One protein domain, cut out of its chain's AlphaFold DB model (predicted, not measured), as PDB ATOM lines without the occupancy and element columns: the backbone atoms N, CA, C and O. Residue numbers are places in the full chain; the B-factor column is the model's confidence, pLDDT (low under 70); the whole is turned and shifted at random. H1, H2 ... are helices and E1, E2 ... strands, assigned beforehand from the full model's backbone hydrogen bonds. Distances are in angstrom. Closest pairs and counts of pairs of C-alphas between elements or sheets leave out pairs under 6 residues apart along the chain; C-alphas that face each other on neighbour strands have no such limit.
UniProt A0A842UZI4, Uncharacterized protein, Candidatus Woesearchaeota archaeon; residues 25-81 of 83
ATOM      1  N   MET A  25     -13.882 -87.294  26.166       84.62
ATOM      2  CA  MET A  25     -15.341 -87.236  26.161       84.62
ATOM      3  C   MET A  25     -15.808 -86.184  27.175       84.62
ATOM      4  O   MET A  25     -15.302 -86.153  28.294       84.62
ATOM      5  N   ASN A  26     -16.745 -85.317  26.790       87.25
ATOM      6  CA  ASN A  26     -17.410 -84.394  27.716       87.25
ATOM      7  C   ASN A  26     -18.533 -85.126  28.492       87.25
ATOM      8  O   ASN A  26     -18.979 -86.196  28.080       87.25
ATOM      9  N   ASN A  27     -19.044 -84.527  29.567       83.88
ATOM     10  CA  ASN A  27     -20.189 -84.959  30.376       83.88
ATOM     11  C   ASN A  27     -21.436 -85.330  29.555       83.88
ATOM     12  O   ASN A  27     -22.183 -86.218  29.948       83.88
ATOM     13  N   GLN A  28     -21.647 -84.704  28.393       80.88
ATOM     14  CA  GLN A  28     -22.748 -85.033  27.473       80.88
ATOM     15  C   GLN A  28     -22.493 -86.304  26.631       80.88
ATOM     16  O   GLN A  28     -23.286 -86.647  25.755       80.88
ATOM     17  N   GLY A  29     -21.370 -86.999  26.838       82.31
ATOM     18  CA  GLY A  29     -21.002 -88.199  26.086       82.31
ATOM     19  C   GLY A  29     -20.421 -87.919  24.697       82.31
ATOM     20  O   GLY A  29     -20.390 -88.807  23.846       82.31
ATOM     21  N   ILE A  30     -19.987 -86.683  24.447       85.19
ATOM     22  CA  ILE A  30     -19.516 -86.202  23.144       85.19
ATOM     23  C   ILE A  30     -17.992 -86.239  23.081       85.19
ATOM     24  O   ILE A  30     -17.328 -85.780  24.008       85.19
ATOM     25  N   LEU A  31     -17.442 -86.738  21.971       86.00
ATOM     26  CA  LEU A  31     -16.003 -86.715  21.714       86.00
ATOM     27  C   LEU A  31     -15.544 -85.292  21.368       86.00
ATOM     28  O   LEU A  31     -15.893 -84.744  20.325       86.00
ATOM     29  N   VAL A  32     -14.734 -84.715  22.247       87.75
ATOM     30  CA  VAL A  32     -14.168 -83.368  22.152       87.75
ATOM     31  C   VAL A  32     -12.643 -83.417  22.291       87.75
ATOM     32  O   VAL A  32     -12.043 -84.416  22.698       87.75
ATOM     33  N   CYS A  33     -11.971 -82.327  21.935       88.88
ATOM     34  CA  CYS A  33     -10.563 -82.142  22.284       88.88
ATOM     35  C   CYS A  33     -10.415 -81.823  23.784       88.88
ATOM     36  O   CYS A  33     -11.366 -81.377  24.428       88.88
ATOM     37  N   GLN A  34      -9.210 -81.973  24.342       85.88
ATOM     38  CA  GLN A  34      -8.958 -81.708  25.768       85.88
ATOM     39  C   GLN A  34      -9.320 -80.276  26.207       85.88
ATOM     40  O   GLN A  34      -9.716 -80.064  27.349       85.88
ATOM     41  N   ARG A  35      -9.235 -79.303  25.291       86.56
ATOM     42  CA  ARG A  35      -9.564 -77.892  25.552       86.56
ATOM     43  C   ARG A  35     -11.061 -77.667  25.776       86.56
ATOM     44  O   ARG A  35     -11.421 -76.804  26.563       86.56
ATOM     45  N   HIS A  36     -11.905 -78.477  25.137       84.81
ATOM     46  CA  HIS A  36     -13.366 -78.358  25.185       84.81
ATOM     47  C   HIS A  36     -14.018 -79.453  26.047       84.81
ATOM     48  O   HIS A  36     -15.211 -79.710  25.928       84.81
ATOM     49  N   ILE A  37     -13.259 -80.097  26.946       85.56
ATOM     50  CA  ILE A  37     -13.792 -81.092  27.900       85.56
ATOM     51  C   ILE A  37     -14.902 -80.516  28.774       85.56
ATOM     52  O   ILE A  37     -15.798 -81.252  29.158       85.56
ATOM     53  N   LYS A  38     -14.827 -79.227  29.117       84.94
ATOM     54  CA  LYS A  38     -15.822 -78.551  29.958       84.94
ATOM     55  C   LYS A  38     -16.896 -77.825  29.140       84.94
ATOM     56  O   LYS A  38     -17.819 -77.279  29.731       84.94
ATOM     57  N   ASP A  39     -16.762 -77.807  27.814       85.25
ATOM     58  CA  ASP A  39     -17.602 -77.017  26.917       85.25
ATOM     59  C   ASP A  39     -18.816 -77.823  26.472       85.25
ATOM     60  O   ASP A  39     -18.690 -78.860  25.821       85.25
ATOM     61  N   GLU A  40     -19.999 -77.370  26.857       81.88
ATOM     62  CA  GLU A  40     -21.257 -78.066  26.628       81.88
ATOM     63  C   GLU A  40     -22.044 -77.454  25.468       81.88
ATOM     64  O   GLU A  40     -22.201 -76.240  25.338       81.88
ATOM     65  N   LEU A  41     -22.586 -78.329  24.625       80.12
ATOM     66  CA  LEU A  41     -23.443 -77.947  23.513       80.12
ATOM     67  C   LEU A  41     -24.827 -77.595  24.057       80.12
ATOM     68  O   LEU A  41     -25.662 -78.469  24.291       80.12
ATOM     69  N   LYS A  42     -25.040 -76.298  24.286       78.06
ATOM     70  CA  LYS A  42     -26.312 -75.700  24.711       78.06
ATOM     71  C   LYS A  42     -27.007 -75.006  23.536       78.06
ATOM     72  O   LYS A  42     -26.350 -74.510  22.628       78.06
ATOM     73  N   ASN A  43     -28.339 -74.924  23.589       77.75
ATOM     74  CA  ASN A  43     -29.185 -74.188  22.631       77.75
ATOM     75  C   ASN A  43     -29.130 -74.671  21.171       77.75
ATOM     76  O   ASN A  43     -29.269 -73.872  20.244       77.75
ATOM     77  N   LEU A  44     -28.970 -75.975  20.953       82.19
ATOM     78  CA  LEU A  44     -29.070 -76.539  19.611       82.19
ATOM     79  C   LEU A  44     -30.514 -76.488  19.120       82.19
ATOM     80  O   LEU A  44     -31.444 -76.842  19.849       82.19
ATOM     81  N   LYS A  45     -30.691 -76.071  17.868       83.38
ATOM     82  CA  LYS A  45     -31.998 -76.034  17.216       83.38
ATOM     83  C   LYS A  45     -32.083 -77.102  16.141       83.38
ATOM     84  O   LYS A  45     -31.107 -77.437  15.468       83.38
ATOM     85  N   CYS A  46     -33.274 -77.658  16.002       83.12
ATOM     86  CA  CYS A  46     -33.614 -78.554  14.914       83.12
ATOM     87  C   CYS A  46     -33.841 -77.746  13.637       83.12
ATOM     88  O   CYS A  46     -34.172 -76.563  13.700       83.12
ATOM     89  N   MET A  47     -33.810 -78.408  12.479       79.12
ATOM     90  CA  MET A  47     -34.291 -77.798  11.234       79.12
ATOM     91  C   MET A  47     -35.769 -77.376  11.307       79.12
ATOM     92  O   MET A  47     -36.173 -76.484  10.573       79.12
ATOM     93  N   CYS A  48     -36.571 -77.969  12.202       81.88
ATOM     94  CA  CYS A  48     -37.950 -77.531  12.444       81.88
ATOM     95  C   CYS A  48     -38.076 -76.302  13.368       81.88
ATOM     96  O   CYS A  48     -39.188 -75.849  13.609       81.88
ATOM     97  N   GLY A  49     -36.970 -75.767  13.899       80.56
ATOM     98  CA  GLY A  49     -36.957 -74.592  14.781       80.56
ATOM     99  C   GLY A  49     -37.101 -74.890  16.277       80.56
ATOM    100  O   GLY A  49     -36.865 -74.002  17.096       80.56
ATOM    101  N   GLU A  50     -37.425 -76.127  16.651       86.81
ATOM    102  CA  GLU A  50     -37.528 -76.554  18.050       86.81
ATOM    103  C   GLU A  50     -36.175 -76.895  18.691       86.81
ATOM    104  O   GLU A  50     -35.215 -77.207  17.976       86.81
ATOM    105  N   PRO A  51     -36.081 -76.873  20.035       85.44
ATOM    106  CA  PRO A  51     -34.870 -77.272  20.738       85.44
ATOM    107  C   PRO A  51     -34.532 -78.752  20.506       85.44
ATOM    108  O   PRO A  51     -35.407 -79.622  20.459       85.44
ATOM    109  N   LEU A  52     -33.236 -79.025  20.371       87.31
ATOM    110  CA  LEU A  52     -32.672 -80.369  20.321       87.31
ATOM    111  C   LEU A  52     -32.165 -80.772  21.701       87.31
ATOM    112  O   LEU A  52     -31.306 -80.101  22.270       87.31
ATOM    113  N   ASP A  53     -32.644 -81.909  22.185       86.81
ATOM    114  CA  ASP A  53     -32.119 -82.544  23.383       86.81
ATOM    115  C   ASP A  53     -30.980 -83.507  23.022       86.81
ATOM    116  O   ASP A  53     -31.046 -84.218  22.011       86.81
ATOM    117  N   ILE A  54     -29.916 -83.519  23.825       87.12
ATOM    118  CA  ILE A  54     -28.796 -84.452  23.662       87.12
ATOM    119  C   ILE A  54     -29.048 -85.657  24.550       87.12
ATOM    120  O   ILE A  54     -29.024 -85.559  25.773       87.12
ATOM    121  N   MET A  55     -29.191 -86.818  23.924       87.06
ATOM    122  CA  MET A  55     -29.377 -88.079  24.622       87.06
ATOM    123  C   MET A  55     -28.203 -89.017  24.358       87.06
ATOM    124  O   MET A  55     -27.652 -89.064  23.258       87.06
ATOM    125  N   GLN A  56     -27.832 -89.812  25.359       84.00
ATOM    126  CA  GLN A  56     -26.801 -90.835  25.218       84.00
ATOM    127  C   GLN A  56     -27.447 -92.204  24.991       84.00
ATOM    128  O   GLN A  56     -28.278 -92.656  25.776       84.00
ATOM    129  N   GLY A  57     -27.084 -92.867  23.894       82.56
ATOM    130  CA  GLY A  57     -27.493 -94.237  23.597       82.56
ATOM    131  C   GLY A  57     -26.329 -95.219  23.710       82.56
ATOM    132  O   GLY A  57     -25.170 -94.830  23.836       82.56
ATOM    133  N   LYS A  58     -26.626 -96.516  23.564       79.88
ATOM    134  CA  LYS A  58     -25.630 -97.609  23.584       79.88
ATOM    135  C   LYS A  58     -24.476 -97.419  22.584       79.88
ATOM    136  O   LYS A  58     -23.377 -97.907  22.813       79.88
ATOM    137  N   TRP A  59     -24.739 -96.731  21.474       77.81
ATOM    138  CA  TRP A  59     -23.802 -96.546  20.361       77.81
ATOM    139  C   TRP A  59     -23.195 -95.138  20.295       77.81
ATOM    140  O   TRP A  59     -22.507 -94.818  19.326       77.81
ATOM    141  N   GLY A  60     -23.453 -94.299  21.303       79.81
ATOM    142  CA  GLY A  60     -22.982 -92.918  21.371       79.81
ATOM    143  C   GLY A  60     -24.109 -91.893  21.534       79.81
ATOM    144  O   GLY A  60     -25.282 -92.266  21.663       79.81
ATOM    145  N   PRO A  61     -23.758 -90.597  21.554       87.06
ATOM    146  CA  PRO A  61     -24.727 -89.518  21.664       87.06
ATOM    147  C   PRO A  61     -25.587 -89.437  20.400       87.06
ATOM    148  O   PRO A  61     -25.139 -89.745  19.294       87.06
ATOM    149  N   TYR A  62     -26.833 -89.015  20.563       88.50
ATOM    150  CA  TYR A  62     -27.765 -88.688  19.494       88.50
ATOM    151  C   TYR A  62     -28.608 -87.491  19.916       88.50
ATOM    152  O   TYR A  62     -28.674 -87.135  21.092       88.50
ATOM    153  N   PHE A  63     -29.248 -86.863  18.942       89.12
ATOM    154  CA  PHE A  63     -30.133 -85.749  19.210       89.12
ATOM    155  C   PHE A  63     -31.582 -86.205  19.163       89.12
ATOM    156  O   PHE A  63     -31.949 -87.043  18.338       89.12
ATOM    157  N   ARG A  64     -32.427 -85.637  20.013       88.62
ATOM    158  CA  ARG A  64     -33.867 -85.853  19.983       88.62
ATOM    159  C   ARG A  64     -34.569 -84.511  19.873       88.62
ATOM    160  O   ARG A  64     -34.422 -83.645  20.726       88.62
ATOM    161  N   CYS A  65     -35.335 -84.354  18.808       88.62
ATOM    162  CA  CYS A  65     -36.293 -83.275  18.659       88.62
ATOM    163  C   CYS A  65     -37.672 -83.790  19.077       88.62
ATOM    164  O   CYS A  65     -38.008 -84.943  18.795       88.62
ATOM    165  N   ILE A  66     -38.476 -82.954  19.731       86.44
ATOM    166  CA  ILE A  66     -39.820 -83.347  20.165       86.44
ATOM    167  C   ILE A  66     -40.773 -83.557  18.976       86.44
ATOM    168  O   ILE A  66     -41.522 -84.529  18.988       86.44
ATOM    169  N   ASN A  67     -40.673 -82.747  17.916       86.00
ATOM    170  CA  ASN A  67     -41.509 -82.885  16.718       86.00
ATOM    171  C   ASN A  67     -40.892 -83.781  15.625       86.00
ATOM    172  O   ASN A  67     -41.594 -84.583  15.017       86.00
ATOM    173  N   CYS A  68     -39.577 -83.711  15.375       83.38
ATOM    174  CA  CYS A  68     -38.934 -84.535  14.332       83.38
ATOM    175  C   CYS A  68     -38.478 -85.924  14.811       83.38
ATOM    176  O   CYS A  68     -38.112 -86.766  13.990       83.38
ATOM    177  N   GLY A  69     -38.454 -86.166  16.124       87.19
ATOM    178  CA  GLY A  69     -37.965 -87.410  16.711       87.19
ATOM    179  C   GLY A  69     -36.438 -87.500  16.766       87.19
ATOM    180  O   GLY A  69     -35.731 -86.512  16.979       87.19
ATOM    181  N   ASN A  70     -35.915 -88.718  16.627       88.81
ATOM    182  CA  ASN A  70     -34.496 -89.004  16.828       88.81
ATOM    183  C   ASN A  70     -33.670 -88.631  15.589       88.81
ATOM    184  O   ASN A  70     -33.874 -89.149  14.491       88.81
ATOM    185  N   ILE A  71     -32.675 -87.778  15.792       87.25
ATOM    186  CA  ILE A  71     -31.771 -87.266  14.770       87.25
ATOM    187  C   ILE A  71     -30.367 -87.795  15.050       87.25
ATOM    188  O   ILE A  71     -29.863 -87.792  16.175       87.25
ATOM    189  N   SER A  72     -29.698 -88.258  13.994       85.00
ATOM    190  CA  SER A  72     -28.311 -88.704  14.096       85.00
ATOM    191  C   SER A  72     -27.402 -87.556  14.533       85.00
ATOM    192  O   SER A  72     -27.494 -86.455  13.995       85.00
ATOM    193  N   TYR A  73     -26.456 -87.847  15.425       84.00
ATOM    194  CA  TYR A  73     -25.501 -86.869  15.952       84.00
ATOM    195  C   TYR A  73     -24.804 -86.043  14.858       84.00
ATOM    196  O   TYR A  73     -24.794 -84.820  14.905       84.00
ATOM    197  N   LYS A  74     -24.337 -86.693  13.785       82.25
ATOM    198  CA  LYS A  74     -23.721 -86.002  12.641       82.25
ATOM    199  C   LYS A  74     -24.653 -84.955  12.007       82.25
ATOM    200  O   LYS A  74     -24.245 -83.819  11.810       82.25
ATOM    201  N   LYS A  75     -25.917 -85.323  11.766       81.94
ATOM    202  CA  LYS A  75     -26.912 -84.439  11.138       81.94
ATOM    203  C   LYS A  75     -27.269 -83.245  12.021       81.94
ATOM    204  O   LYS A  75     -27.464 -82.155  11.502       81.94
ATOM    205  N   GLY A  76     -27.369 -83.447  13.337       83.88
ATOM    206  CA  GLY A  76     -27.671 -82.352  14.263       83.88
ATOM    207  C   GLY A  76     -26.542 -81.326  14.354       83.88
ATOM    208  O   GLY A  76     -26.817 -80.133  14.430       83.88
ATOM    209  N   LEU A  77     -25.284 -81.768  14.268       82.50
ATOM    210  CA  LEU A  77     -24.132 -80.859  14.223       82.50
ATOM    211  C   LEU A  77     -24.051 -80.104  12.898       82.50
ATOM    212  O   LEU A  77     -23.865 -78.891  12.917       82.50
ATOM    213  N   GLU A  78     -24.259 -80.798  11.773       81.06
ATOM    214  CA  GLU A  78     -24.311 -80.177  10.441       81.06
ATOM    215  C   GLU A  78     -25.413 -79.101  10.379       81.06
ATOM    216  O   GLU A  78     -25.186 -78.010   9.868       81.06
ATOM    217  N   ALA A  79     -26.586 -79.354  10.973       78.75
ATOM    218  CA  ALA A  79     -27.682 -78.381  11.023       78.75
ATOM    219  C   ALA A  79     -27.364 -77.116  11.845       78.75
ATOM    220  O   ALA A  79     -27.946 -76.067  11.593       78.75
ATOM    221  N   ASN A  80     -26.451 -77.208  12.816       77.25
ATOM    222  CA  ASN A  80     -26.052 -76.091  13.674       77.25
ATOM    223  C   ASN A  80     -24.683 -75.504  13.274       77.25
ATOM    224  O   ASN A  80     -24.128 -74.705  14.019       77.25
ATOM    225  N   SER A  81     -24.157 -75.863  12.092       66.44
ATOM    226  CA  SER A  81     -22.868 -75.382  11.558       66.44
ATOM    227  C   SER A  81     -21.662 -75.650  12.471       66.44
ATOM    228  O   SER A  81     -20.700 -74.888  12.484       66.44
TER     229      SER A  81
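What this domain is: This is residues 25 to 81 of the 83 residues of an uncharacterized protein of Candidatus Woesearchaeota archaeon (UniProt A0A842UZI4). With little regular structure, this is a small antiparallel sheet with one short helix over one face, while the long loop stretch 25 to 51 reaches out at Gln 34 to one end of the longest axis. The 57 printed residues run E1, E2, E3, H1, class mixed, with 22 in named elements; the sheet order is E1, E2, E3. It is compact, radius of gyration of the C-alphas 11.2 A, spans 33 by 24 by 15 A.

Where its parts are: Find C-alpha 52 at (-32.672, -80.369, 20.321); from there E1, residues 52 to 57, runs 15.2 A. E2, 60 to 65, covers 16.7 A, E3, 69 to 71, 6.5 A. H1, 73 to 79, runs 10.1 A to C-alpha 79 at (-27.682, -78.381, 11.023).

How they stand to each other: E1, E2 and E3 form a meander, each strand the antiparallel neighbour of the one before. In the hairpin E1 and E2, at 146 degrees, look for N 55 and O 62, 2.9 A apart. In the hairpin E2 and E3, at 137 degrees, N 71 and O 63 are 2.7 A apart. H1 is on the sheet at a height of 9.2 A, only just over E2 alone, with 2 C-alphas on E3; it only just stands up, rising 41 degrees. The closest C-alphas of E2 and H1, Tyr 62 and Tyr 73, are 4.6 A apart. In H1 every O i to N i+4 pair is within hydrogen-bond range.

The domain as a whole: The C-alphas farthest apart, Gln 34 and Asn 67, are 33.8 A apart. The printed part has no cut, and the three links between named elements are tight. Residue 81 has pLDDT under 70.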